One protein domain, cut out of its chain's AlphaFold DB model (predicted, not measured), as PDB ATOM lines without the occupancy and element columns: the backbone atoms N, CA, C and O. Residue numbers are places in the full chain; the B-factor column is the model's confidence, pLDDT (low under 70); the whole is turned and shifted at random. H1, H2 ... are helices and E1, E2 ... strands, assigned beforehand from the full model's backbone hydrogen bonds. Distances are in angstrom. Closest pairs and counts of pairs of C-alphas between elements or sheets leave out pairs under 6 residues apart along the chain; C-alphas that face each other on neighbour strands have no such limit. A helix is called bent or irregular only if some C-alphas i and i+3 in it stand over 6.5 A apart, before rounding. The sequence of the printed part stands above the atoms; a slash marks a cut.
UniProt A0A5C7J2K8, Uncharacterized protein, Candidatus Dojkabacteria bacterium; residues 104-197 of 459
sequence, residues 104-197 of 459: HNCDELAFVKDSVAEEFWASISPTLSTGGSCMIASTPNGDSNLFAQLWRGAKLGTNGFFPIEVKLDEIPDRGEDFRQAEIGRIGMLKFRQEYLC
ATOM      1  N   HIS A 104     111.962 102.501  94.035       66.31
ATOM      2  CA  HIS A 104     112.773 103.459  94.773       66.31
ATOM      3  C   HIS A 104     114.174 103.421  94.161       66.31
ATOM      4  O   HIS A 104     114.801 102.366  94.129       66.31
ATOM      5  N   ASN A 105     114.641 104.547  93.626       77.12
ATOM      6  CA  ASN A 105     115.993 104.660  93.087       77.12
ATOM      7  C   ASN A 105     116.854 105.398  94.110       77.12
ATOM      8  O   ASN A 105     116.613 106.573  94.383       77.12
ATOM      9  N   CYS A 106     117.825 104.694  94.679       84.25
ATOM     10  CA  CYS A 106     118.779 105.241  95.634       84.25
ATOM     11  C   CYS A 106     120.113 105.438  94.916       84.25
ATOM     12  O   CYS A 106     120.842 104.470  94.705       84.25
ATOM     13  N   ASP A 107     120.397 106.673  94.519       87.94
ATOM     14  CA  ASP A 107     121.664 107.041  93.888       87.94
ATOM     15  C   ASP A 107     122.640 107.578  94.944       87.94
ATOM     16  O   ASP A 107     122.233 108.256  95.889       87.94
ATOM     17  N   GLU A 108     123.912 107.236  94.800       88.88
ATOM     18  CA  GLU A 108     125.010 107.566  95.710       88.88
ATOM     19  C   GLU A 108     124.784 107.222  97.194       88.88
ATOM     20  O   GLU A 108     125.232 107.927  98.105       88.88
ATOM     21  N   LEU A 109     124.104 106.100  97.462       91.06
ATOM     22  CA  LEU A 109     123.715 105.703  98.819       91.06
ATOM     23  C   LEU A 109     124.901 105.572  99.794       91.06
ATOM     24  O   LEU A 109     124.734 105.855 100.977       91.06
ATOM     25  N   ALA A 110     126.095 105.186  99.330       88.69
ATOM     26  CA  ALA A 110     127.275 105.037 100.188       88.69
ATOM     27  C   ALA A 110     127.799 106.375 100.747       88.69
ATOM     28  O   ALA A 110     128.563 106.403 101.714       88.69
ATOM     29  N   PHE A 111     127.404 107.494 100.141       86.12
ATOM     30  CA  PHE A 111     127.795 108.839 100.560       86.12
ATOM     31  C   PHE A 111     126.715 109.536 101.390       86.12
ATOM     32  O   PHE A 111     126.953 110.613 101.945       86.12
ATOM     33  N   VAL A 112     125.534 108.927 101.517       86.81
ATOM     34  CA  VAL A 112     124.499 109.400 102.435       86.81
ATOM     35  C   VAL A 112     124.962 109.125 103.861       86.81
ATOM     36  O   VAL A 112     125.373 108.019 104.197       86.81
ATOM     37  N   LYS A 113     124.881 110.144 104.721       86.12
ATOM     38  CA  LYS A 113     125.233 110.019 106.138       86.12
ATOM     39  C   LYS A 113     124.451 108.867 106.781       86.12
ATOM     40  O   LYS A 113     123.225 108.859 106.684       86.12
ATOM     41  N   ASP A 114     125.143 107.984 107.503       85.31
ATOM     42  CA  ASP A 114     124.583 106.734 108.047       85.31
ATOM     43  C   ASP A 114     123.234 106.914 108.750       85.31
ATOM     44  O   ASP A 114     122.276 106.229 108.417       85.31
ATOM     45  N   SER A 115     123.110 107.902 109.643       82.12
ATOM     46  CA  SER A 115     121.856 108.159 110.366       82.12
ATOM     47  C   SER A 115     120.668 108.443 109.439       82.12
ATOM     48  O   SER A 115     119.545 108.051 109.730       82.12
ATOM     49  N   VAL A 116     120.916 109.137 108.325       85.62
ATOM     50  CA  VAL A 116     119.893 109.470 107.325       85.62
ATOM     51  C   VAL A 116     119.587 108.251 106.464       85.62
ATOM     52  O   VAL A 116     118.423 107.977 106.187       85.62
ATOM     53  N   ALA A 117     120.623 107.509 106.060       87.81
ATOM     54  CA  ALA A 117     120.478 106.299 105.263       87.81
ATOM     55  C   ALA A 117     119.669 105.231 106.019       87.81
ATOM     56  O   ALA A 117     118.743 104.658 105.453       87.81
ATOM     57  N   GLU A 118     119.966 105.007 107.301       88.31
ATOM     58  CA  GLU A 118     119.264 104.046 108.157       88.31
ATOM     59  C   GLU A 118     117.800 104.440 108.403       88.31
ATOM     60  O   GLU A 118     116.911 103.600 108.252       88.31
ATOM     61  N   GLU A 119     117.523 105.709 108.728       84.88
ATOM     62  CA  GLU A 119     116.153 106.202 108.935       84.88
ATOM     63  C   GLU A 119     115.319 106.093 107.651       84.88
ATOM     64  O   GLU A 119     114.195 105.580 107.660       84.88
ATOM     65  N   PHE A 120     115.898 106.507 106.521       85.31
ATOM     66  CA  PHE A 120     115.283 106.351 105.210       85.31
ATOM     67  C   PHE A 120     114.990 104.877 104.908       85.31
ATOM     68  O   PHE A 120     113.859 104.534 104.557       85.31
ATOM     69  N   TRP A 121     115.968 103.991 105.105       88.19
ATOM     70  CA  TRP A 121     115.826 102.564 104.826       88.19
ATOM     71  C   TRP A 121     114.751 101.896 105.680       88.19
ATOM     72  O   TRP A 121     113.933 101.132 105.163       88.19
ATOM     73  N   ALA A 122     114.696 102.228 106.972       82.69
ATOM     74  CA  ALA A 122     113.667 101.744 107.884       82.69
ATOM     75  C   ALA A 122     112.253 102.147 107.429       82.69
ATOM     76  O   ALA A 122     111.313 101.369 107.590       82.69
ATOM     77  N   SER A 123     112.106 103.329 106.820       78.75
ATOM     78  CA  SER A 123     110.814 103.815 106.323       78.75
ATOM     79  C   SER A 123     110.328 103.097 105.056       78.75
ATOM     80  O   SER A 123     109.124 102.896 104.901       78.75
ATOM     81  N   ILE A 124     111.238 102.666 104.170       81.25
ATOM     82  CA  ILE A 124     110.877 102.045 102.880       81.25
ATOM     83  C   ILE A 124     110.893 100.511 102.904       81.25
ATOM     84  O   ILE A 124     110.172  99.879 102.128       81.25
ATOM     85  N   SER A 125     111.678  99.897 103.796       77.12
ATOM     86  CA  SER A 125     111.859  98.440 103.881       77.12
ATOM     87  C   SER A 125     110.537  97.648 103.980       77.12
ATOM     88  O   SER A 125     110.372  96.684 103.226       77.12
ATOM     89  N   PRO A 126     109.530  98.064 104.784       75.12
ATOM     90  CA  PRO A 126     108.245  97.364 104.841       75.12
ATOM     91  C   PRO A 126     107.513  97.314 103.494       75.12
ATOM     92  O   PRO A 126     106.888  96.309 103.171       75.12
ATOM     93  N   THR A 127     107.608  98.378 102.690       69.31
ATOM     94  CA  THR A 127     106.951  98.461 101.376       69.31
ATOM     95  C   THR A 127     107.680  97.633 100.317       69.31
ATOM     96  O   THR A 127     107.041  97.076  99.424       69.31
ATOM     97  N   LEU A 128     109.007  97.509 100.421       72.06
ATOM     98  CA  LEU A 128     109.791  96.632  99.547       72.06
ATOM     99  C   LEU A 128     109.444  95.157  99.787       72.06
ATOM    100  O   LEU A 128     109.217  94.421  98.829       72.06
ATOM    101  N   SER A 129     109.280  94.754 101.049       66.81
ATOM    102  CA  SER A 129     108.923  93.378 101.429       66.81
ATOM    103  C   SER A 129     107.528  92.933 100.963       66.81
ATOM    104  O   SER A 129     107.273  91.736 100.861       66.81
ATOM    105  N   THR A 130     106.621  93.864 100.648       60.66
ATOM    106  CA  THR A 130     105.250  93.573 100.182       60.66
ATOM    107  C   THR A 130     105.084  93.647  98.657       60.66
ATOM    108  O   THR A 130     103.969  93.834  98.175       60.66
ATOM    109  N   GLY A 131     106.173  93.527  97.889       56.78
ATOM    110  CA  GLY A 131     106.147  93.528  96.418       56.78
ATOM    111  C   GLY A 131     106.618  94.828  95.753       56.78
ATOM    112  O   GLY A 131     106.350  95.042  94.573       56.78
ATOM    113  N   GLY A 132     107.311  95.704  96.489       64.06
ATOM    114  CA  GLY A 132     107.994  96.869  95.921       64.06
ATOM    115  C   GLY A 132     109.302  96.497  95.212       64.06
ATOM    116  O   GLY A 132     109.873  95.436  95.444       64.06
ATOM    117  N   SER A 133     109.804  97.378  94.343       72.88
ATOM    118  CA  SER A 133     111.122  97.233  93.705       72.88
ATOM    119  C   SER A 133     112.042  98.386  94.118       72.88
ATOM    120  O   SER A 133     111.576  99.496  94.386       72.88
ATOM    121  N   CYS A 134     113.347  98.134  94.194       83.25
ATOM    122  CA  CYS A 134     114.353  99.142  94.523       83.25
ATOM    123  C   CYS A 134     115.604  98.923  93.673       83.25
ATOM    124  O   CYS A 134     116.052  97.787  93.514       83.25
ATOM    125  N   MET A 135     116.167 100.009  93.149       86.56
ATOM    126  CA  MET A 135     117.474 100.020  92.500       86.56
ATOM    127  C   MET A 135     118.409 100.922  93.296       86.56
ATOM    128  O   MET A 135     118.055 102.053  93.627       86.56
ATOM    129  N   ILE A 136     119.603 100.420  93.596       90.31
ATOM    130  CA  ILE A 136     120.623 101.139  94.359       90.31
ATOM    131  C   ILE A 136     121.884 101.219  93.505       90.31
ATOM    132  O   ILE A 136     122.354 100.193  93.015       90.31
ATOM    133  N   ALA A 137     122.424 102.423  93.342       90.50
ATOM    134  CA  ALA A 137     123.674 102.683  92.636       90.50
ATOM    135  C   ALA A 137     124.568 103.577  93.505       90.50
ATOM    136  O   ALA A 137     124.083 104.542  94.084       90.50
ATOM    137  N   SER A 138     125.848 103.231  93.656       91.31
ATOM    138  CA  SER A 138     126.848 104.052  94.358       91.31
ATOM    139  C   SER A 138     128.251 103.487  94.139       91.31
ATOM    140  O   SER A 138     128.388 102.285  93.883       91.31
ATOM    141  N   THR A 139     129.293 104.311  94.294       88.69
ATOM    142  CA  THR A 139     130.657 103.803  94.520       88.69
ATOM    143  C   THR A 139     130.886 103.498  96.009       88.69
ATOM    144  O   THR A 139     130.289 104.141  96.874       88.69
ATOM    145  N   PRO A 140     131.700 102.485  96.365       86.75
ATOM    146  CA  PRO A 140     131.963 102.159  97.764       86.75
ATOM    147  C   PRO A 140     132.611 103.309  98.537       86.75
ATOM    148  O   PRO A 140     133.607 103.887  98.106       86.75
ATOM    149  N   ASN A 141     132.094 103.579  99.733       81.25
ATOM    150  CA  ASN A 141     132.616 104.607 100.626       81.25
ATOM    151  C   ASN A 141     132.632 104.092 102.067       81.25
ATOM    152  O   ASN A 141     131.640 104.175 102.786       81.25
ATOM    153  N   GLY A 142     133.766 103.522 102.468       72.69
ATOM    154  CA  GLY A 142     133.842 102.692 103.667       72.69
ATOM    155  C   GLY A 142     133.218 101.316 103.440       72.69
ATOM    156  O   GLY A 142     132.743 100.996 102.354       72.69
ATOM    157  N   ASP A 143     133.245 100.485 104.472       74.19
ATOM    158  CA  ASP A 143     132.874  99.069 104.407       74.19
ATOM    159  C   ASP A 143     131.724  98.689 105.344       74.19
ATOM    160  O   ASP A 143     131.231  97.565 105.281       74.19
ATOM    161  N   SER A 144     131.275  99.607 106.198       75.81
ATOM    162  CA  SER A 144     130.302  99.342 107.261       75.81
ATOM    163  C   SER A 144     128.957 100.045 107.078       75.81
ATOM    164  O   SER A 144     128.001  99.685 107.764       75.81
ATOM    165  N   ASN A 145     128.844 101.001 106.153       83.75
ATOM    166  CA  ASN A 145     127.607 101.751 105.923       83.75
ATOM    167  C   ASN A 145     126.483 100.881 105.325       83.75
ATOM    168  O   ASN A 145     126.684  99.725 104.940       83.75
ATOM    169  N   LEU A 146     125.276 101.449 105.236       89.38
ATOM    170  CA  LEU A 146     124.098 100.747 104.721       89.38
ATOM    171  C   LEU A 146     124.328 100.169 103.315       89.38
ATOM    172  O   LEU A 146     123.944  99.031 103.052       89.38
ATOM    173  N   PHE A 147     124.971 100.923 102.420       92.19
ATOM    174  CA  PHE A 147     125.267 100.447 101.069       92.19
ATOM    175  C   PHE A 147     126.159  99.200 101.093       92.19
ATOM    176  O   PHE A 147     125.830  98.203 100.451       92.19
ATOM    177  N   ALA A 148     127.236  99.215 101.881       88.12
ATOM    178  CA  ALA A 148     128.132  98.075 102.036       88.12
ATOM    179  C   ALA A 148     127.424  96.850 102.629       88.12
ATOM    180  O   ALA A 148     127.645  95.732 102.166       88.12
ATOM    181  N   GLN A 149     126.541  97.048 103.611       87.62
ATOM    182  CA  GLN A 149     125.734  95.973 104.198       87.62
ATOM    183  C   GLN A 149     124.774  95.353 103.169       87.62
ATOM    184  O   GLN A 149     124.716  94.130 103.033       87.62
ATOM    185  N   LEU A 150     124.046  96.183 102.411       90.44
ATOM    186  CA  LEU A 150     123.120  95.719 101.374       90.44
ATOM    187  C   LEU A 150     123.853  94.992 100.245       90.44
ATOM    188  O   LEU A 150     123.402  93.933  99.808       90.44
ATOM    189  N   TRP A 151     125.000  95.521  99.816       90.88
ATOM    190  CA  TRP A 151     125.850  94.904  98.803       90.88
ATOM    191  C   TRP A 151     126.388  93.539  99.245       90.88
ATOM    192  O   TRP A 151     126.265  92.565  98.502       90.88
ATOM    193  N   ARG A 152     126.935  93.445 100.467       86.00
ATOM    194  CA  ARG A 152     127.425  92.180 101.040       86.00
ATOM    195  C   ARG A 152     126.308  91.146 101.135       86.00
ATOM    196  O   ARG A 152     126.483  90.029 100.658       86.00
ATOM    197  N   GLY A 153     125.138  91.532 101.644       83.44
ATOM    198  CA  GLY A 153     123.997  90.619 101.712       83.44
ATOM    199  C   GLY A 153     123.505  90.150 100.337       83.44
ATOM    200  O   GLY A 153     123.119  88.994 100.189       83.44
ATOM    201  N   ALA A 154     123.598  91.001  99.309       87.62
ATOM    202  CA  ALA A 154     123.238  90.643  97.938       87.62
ATOM    203  C   ALA A 154     124.230  89.636  97.328       87.62
ATOM    204  O   ALA A 154     123.828  88.703  96.637       87.62
ATOM    205  N   LYS A 155     125.535  89.799  97.594       81.00
ATOM    206  CA  LYS A 155     126.585  88.859  97.156       81.00
ATOM    207  C   LYS A 155     126.498  87.510  97.877       81.00
ATOM    208  O   LYS A 155     126.729  86.487  97.241       81.00
ATOM    209  N   LEU A 156     126.150  87.515  99.164       79.06
ATOM    210  CA  LEU A 156     126.001  86.315  99.998       79.06
ATOM    211  C   LEU A 156     124.630  85.629  99.862       79.06
ATOM    212  O   LEU A 156     124.421  84.568 100.441       79.06
ATOM    213  N   GLY A 157     123.681  86.224  99.134       79.06
ATOM    214  CA  GLY A 157     122.323  85.689  98.998       79.06
ATOM    215  C   GLY A 157     121.492  85.754 100.285       79.06
ATOM    216  O   GLY A 157     120.477  85.072 100.392       79.06
ATOM    217  N   THR A 158     121.895  86.572 101.260       76.19
ATOM    218  CA  THR A 158     121.180  86.751 102.535       76.19
ATOM    219  C   THR A 158     120.113  87.848 102.466       76.19
ATOM    220  O   THR A 158     119.378  88.060 103.430       76.19
ATOM    221  N   ASN A 159     119.992  88.548 101.331       82.56
ATOM    222  CA  ASN A 159     118.910  89.492 101.056       82.56
ATOM    223  C   ASN A 159     118.358  89.346  99.622       82.56
ATOM    224  O   ASN A 159     118.900  88.616  98.798       82.56
ATOM    225  N   GLY A 160     117.252  90.039  99.327       77.94
ATOM    226  CA  GLY A 160     116.550  89.951  98.037       77.94
ATOM    227  C   GLY A 160     117.134  90.792  96.894       77.94
ATOM    228  O   GLY A 160     116.477  90.922  95.861       77.94
ATOM    229  N   PHE A 161     118.311  91.407  97.061       85.31
ATOM    230  CA  PHE A 161     118.940  92.211  96.011       85.31
ATOM    231  C   PHE A 161     119.804  91.359  95.086       85.31
ATOM    232  O   PHE A 161     120.473  90.420  95.505       85.31
ATOM    233  N   PHE A 162     119.840  91.745  93.812       83.25
ATOM    234  CA  PHE A 162     120.737  91.158  92.825       83.25
ATOM    235  C   PHE A 162     121.945  92.088  92.600       83.25
ATOM    236  O   PHE A 162     121.749  93.209  92.121       83.25
ATOM    237  N   PRO A 163     123.183  91.674  92.932       88.62
ATOM    238  CA  PRO A 163     124.346  92.551  92.849       88.62
ATOM    239  C   PRO A 163     124.844  92.692  91.403       88.62
ATOM    240  O   PRO A 163     125.166  91.704  90.737       88.62
ATOM    241  N   ILE A 164     124.975  93.933  90.927       87.50
ATOM    242  CA  ILE A 164     125.573  94.263  89.625       87.50
ATOM    243  C   ILE A 164     126.771  95.178  89.858       87.50
ATOM    244  O   ILE A 164     126.632  96.268  90.400       87.50
ATOM    245  N   GLU A 165     127.945  94.725  89.431       86.25
ATOM    246  CA  GLU A 165     129.213  95.451  89.519       86.25
ATOM    247  C   GLU A 165     129.640  95.864  88.113       86.25
ATOM    248  O   GLU A 165     129.515  95.051  87.191       86.25
ATOM    249  N   VAL A 166     130.103  97.110  87.961       82.00
ATOM    250  CA  VAL A 166     130.630  97.641  86.698       82.00
ATOM    251  C   VAL A 166     132.052  98.140  86.927       82.00
ATOM    252  O   VAL A 166     132.249  99.136  87.621       82.00
ATOM    253  N   LYS A 167     133.039  97.449  86.357       74.94
ATOM    254  CA  LYS A 167     134.464  97.758  86.548       74.94
ATOM    255  C   LYS A 167     134.992  98.722  85.489       74.94
ATOM    256  O   LYS A 167     134.409  98.888  84.419       74.94
ATOM    257  N   LEU A 168     136.128  99.359  85.788       75.31
ATOM    258  CA  LEU A 168     136.797 100.312  84.898       75.31
ATOM    259  C   LEU A 168     136.983  99.789  83.465       75.31
ATOM    260  O   LEU A 168     136.723 100.519  82.514       75.31
ATOM    261  N   ASP A 169     137.446  98.549  83.330       71.88
ATOM    262  CA  ASP A 169     137.770  97.887  82.064       71.88
ATOM    263  C   ASP A 169     136.534  97.497  81.241       71.88
ATOM    264  O   ASP A 169     136.650  97.185  80.056       71.88
ATOM    265  N   GLU A 170     135.342  97.575  81.832       70.31
ATOM    266  CA  GLU A 170     134.069  97.333  81.153       70.31
ATOM    267  C   GLU A 170     133.511  98.596  80.472       70.31
ATOM    268  O   GLU A 170     132.540  98.519  79.711       70.31
ATOM    269  N   ILE A 171     134.113  99.766  80.719       76.06
ATOM    270  CA  ILE A 171     133.703 101.041  80.126       76.06
ATOM    271  C   ILE A 171     134.607 101.355  78.921       76.06
ATOM    272  O   ILE A 171     135.826 101.454  79.085       76.06
ATOM    273  N   PRO A 172     134.037 101.569  77.715       78.06
ATOM    274  CA  PRO A 172     134.809 101.993  76.550       78.06
ATOM    275  C   PRO A 172     135.659 103.235  76.849       78.06
ATOM    276  O   PRO A 172     135.239 104.121  77.592       78.06
ATOM    277  N   ASP A 173     136.851 103.291  76.257       78.06
ATOM    278  CA  ASP A 173     137.797 104.415  76.350       78.06
ATOM    279  C   ASP A 173     138.474 104.628  77.723       78.06
ATOM    280  O   ASP A 173     139.170 105.625  77.920       78.06
ATOM    281  N   ARG A 174     138.359 103.678  78.665       78.38
ATOM    282  CA  ARG A 174     139.040 103.716  79.978       78.38
ATOM    283  C   ARG A 174     140.211 102.728  80.090       78.38
ATOM    284  O   ARG A 174     140.244 101.868  80.967       78.38
ATOM    285  N   GLY A 175     141.176 102.858  79.179       78.56
ATOM    286  CA  GLY A 175     142.388 102.026  79.129       78.56
ATOM    287  C   GLY A 175     143.477 102.396  80.151       78.56
ATOM    288  O   GLY A 175     143.260 103.178  81.076       78.56
ATOM    289  N   GLU A 176     144.682 101.852  79.963       80.56
ATOM    290  CA  GLU A 176     145.815 102.045  80.888       80.56
ATOM    291  C   GLU A 176     146.232 103.518  81.033       80.56
ATOM    292  O   GLU A 176     146.497 103.981  82.140       80.56
ATOM    293  N   ASP A 177     146.201 104.288  79.944       84.88
ATOM    294  CA  ASP A 177     146.528 105.719  79.982       84.88
ATOM    295  C   ASP A 177     145.551 106.503  80.875       84.88
ATOM    296  O   ASP A 177     145.961 107.384  81.634       84.88
ATOM    297  N   PHE A 178     144.260 106.141  80.842       85.94
ATOM    298  CA  PHE A 178     143.244 106.709  81.730       85.94
ATOM    299  C   PHE A 178     143.520 106.319  83.185       85.94
ATOM    300  O   PHE A 178     143.515 107.181  84.062       85.94
ATOM    301  N   ARG A 179     143.822 105.037  83.440       81.31
ATOM    302  CA  ARG A 179     144.183 104.539  84.777       81.31
ATOM    303  C   ARG A 179     145.346 105.338  85.366       81.31
ATOM    304  O   ARG A 179     145.235 105.816  86.491       81.31
ATOM    305  N   GLN A 180     146.441 105.508  84.625       80.62
ATOM    306  CA  GLN A 180     147.633 106.205  85.119       80.62
ATOM    307  C   GLN A 180     147.377 107.694  85.367       80.62
ATOM    308  O   GLN A 180     147.750 108.217  86.421       80.62
ATOM    309  N   ALA A 181     146.703 108.369  84.431       86.62
ATOM    310  CA  ALA A 181     146.336 109.773  84.590       86.62
ATOM    311  C   ALA A 181     145.464 109.987  85.837       86.62
ATOM    312  O   ALA A 181     145.686 110.920  86.612       86.62
ATOM    313  N   GLU A 182     144.512 109.085  86.063       84.06
ATOM    314  CA  GLU A 182     143.549 109.217  87.142       84.06
ATOM    315  C   GLU A 182     144.144 108.853  88.504       84.06
ATOM    316  O   GLU A 182     143.970 109.608  89.459       84.06
ATOM    317  N   ILE A 183     144.964 107.799  88.596       75.69
ATOM    318  CA  ILE A 183     145.760 107.508  89.802       75.69
ATOM    319  C   ILE A 183     146.642 108.708  90.166       75.69
ATOM    320  O   ILE A 183     146.711 109.076  91.340       75.69
ATOM    321  N   GLY A 184     147.278 109.350  89.180       72.12
ATOM    322  CA  GLY A 184     148.066 110.564  89.401       72.12
ATOM    323  C   GLY A 184     147.238 111.740  89.935       72.12
ATOM    324  O   GLY A 184     147.752 112.557  90.697       72.12
ATOM    325  N   ARG A 185     145.949 111.809  89.577       86.62
ATOM    326  CA  ARG A 185     145.027 112.884  89.969       86.62
ATOM    327  C   ARG A 185     144.407 112.680  91.350       86.62
ATOM    328  O   ARG A 185     144.383 113.618  92.146       86.62
ATOM    329  N   ILE A 186     143.854 111.497  91.624       71.88
ATOM    330  CA  ILE A 186     143.063 111.227  92.840       71.88
ATOM    331  C   ILE A 186     143.791 110.362  93.871       71.88
ATOM    332  O   ILE A 186     143.331 110.244  95.008       71.88
ATOM    333  N   GLY A 187     144.942 109.801  93.502       67.12
ATOM    334  CA  GLY A 187     145.691 108.859  94.320       67.12
ATOM    335  C   GLY A 187     145.118 107.443  94.256       67.12
ATOM    336  O   GLY A 187     143.927 107.228  94.036       67.12
ATOM    337  N   MET A 188     145.983 106.454  94.496       70.75
ATOM    338  CA  MET A 188     145.637 105.032  94.383       70.75
ATOM    339  C   MET A 188     144.460 104.622  95.283       70.75
ATOM    340  O   MET A 188     143.621 103.831  94.871       70.75
ATOM    341  N   LEU A 189     144.368 105.171  96.499       62.75
ATOM    342  CA  LEU A 189     143.315 104.811  97.452       62.75
ATOM    343  C   LEU A 189     141.917 105.181  96.925       62.75
ATOM    344  O   LEU A 189     141.040 104.327  96.843       62.75
ATOM    345  N   LYS A 190     141.727 106.430  96.487       72.00
ATOM    346  CA  LYS A 190     140.457 106.863  95.882       72.00
ATOM    347  C   LYS A 190     140.203 106.174  94.549       72.00
ATOM    348  O   LYS A 190     139.061 105.883  94.230       72.00
ATOM    349  N   PHE A 191     141.258 105.880  93.791       80.06
ATOM    350  CA  PHE A 191     141.127 105.147  92.539       80.06
ATOM    351  C   PHE A 191     140.556 103.737  92.744       80.06
ATOM    352  O   PHE A 191     139.681 103.311  91.995       80.06
ATOM    353  N   ARG A 192     141.000 103.032  93.791       75.69
ATOM    354  CA  ARG A 192     140.480 101.709  94.162       75.69
ATOM    355  C   ARG A 192     138.994 101.755  94.549       75.69
ATOM    356  O   ARG A 192     138.233 100.908  94.093       75.69
ATOM    357  N   GLN A 193     138.564 102.765  95.307       76.50
ATOM    358  CA  GLN A 193     137.140 102.968  95.627       76.50
ATOM    359  C   GLN A 193     136.309 103.288  94.378       76.50
ATOM    360  O   GLN A 193     135.336 102.600  94.083       76.50
ATOM    361  N   GLU A 194     136.726 104.299  93.618       80.19
ATOM    362  CA  GLU A 194     135.907 104.898  92.561       80.19
ATOM    363  C   GLU A 194     135.851 104.056  91.280       80.19
ATOM    364  O   GLU A 194     134.822 103.992  90.613       80.19
ATOM    365  N   TYR A 195     136.956 103.397  90.921       82.06
ATOM    366  CA  TYR A 195     137.095 102.723  89.625       82.06
ATOM    367  C   TYR A 195     137.221 101.205  89.722       82.06
ATOM    368  O   TYR A 195     136.941 100.510  88.743       82.06
ATOM    369  N   LEU A 196     137.656 100.683  90.872       79.00
ATOM    370  CA  LEU A 196     137.753  99.240  91.111       79.00
ATOM    371  C   LEU A 196     136.636  98.715  92.018       79.00
ATOM    372  O   LEU A 196     136.603  97.517  92.284       79.00
ATOM    373  N   CYS A 197     135.725  99.592  92.456       83.69
ATOM    374  CA  CYS A 197     134.606  99.260  93.336       83.69
ATOM    375  C   CYS A 197     135.052  98.517  94.604       83.69
ATOM    376  O   CYS A 197     134.356  97.629  95.101       83.69
TER     377      CYS A 197
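What this domain is: This is residues 104 to 197 of the 459 residues of an uncharacterized protein of Candidatus Dojkabacteria bacterium (UniProt A0A5C7J2K8). Two lobes lie end to end: one holds a small sheet of two parallel strands, E1 and E2, with the helices H1 and H2, and the other holds the bent helix H3, folded back as a V. A long link with no named element, residues 157 to 175, joins them. The printed part has 94 residues, with three named helices and two named strands in the order E1 H1 E2 H2 H3, and is mostly helix. It is loose, with a radius of gyration of the C-alphas of 15.4 A, and elongated, spanning 47 by 25 by 22 A.

Where its parts are: E1 is residues 104 to 107, from C-alpha 104 at (112.773, 103.459, 94.773), and E2 is residues 133 to 137, 13.7 A long. H1, residues 114 to 129, is 21.6 A long and irregular: C-alphas 123 and 126 are 7.1 A apart, with a kink of 40 degrees near residue 123. H2, residues 146 to 156, is 15.3 A long. H3, residues 176 to 196, was assigned as one helix by its hydrogen bonds but is bent: C-alphas 185 and 188 are 9.0 A apart. Its arms are H3a, residues 176 to 185, 14.2 A, and H3b, residues 188 to 196, 10.3 A, ending with C-alpha 196 at (137.753, 99.240, 91.111).

How they stand to each other: E1 and E2 are parallel at 3 degrees, with N 106 and O 135 2.9 A apart, within hydrogen-bond range. E1, H1 and E2 form a strand-helix-strand unit, two parallel neighbour strands with a helix between them in the chain; its crossover is right-handed. The closest C-alphas of H1 and E2, Leu 128 and Cys 134, are 7.2 A apart. H1, with residues 114 to 118 alone, only just touches H2, with 3 pairs of C-alphas within 8 A, the closest being Ala 117 and Leu 146 at 6.7 A; they run the same way at a steep tilt of 47 degrees. H3a and H3b are close but not clearly touching, the closest C-alphas being Ile 183 and Phe 191 at 5.9 A, and run opposite ways at a steep tilt of 48 degrees. Both arms are apart from E1, H1, E2 and H2. Each O i to N i+4 pair is within hydrogen-bond range in H2, H3a and H3b; in H1 10 of 12 are.

The domain as a whole: The C-alphas farthest apart, Thr 130 and Asp 177, are 47.5 A apart. The printed part has no cut; the link from H2 to H3 is long, with 19 residues. Mean pLDDT of the printed part is 80.6, and residues 104, 127, 129 to 132, 187 and 189 are under 70.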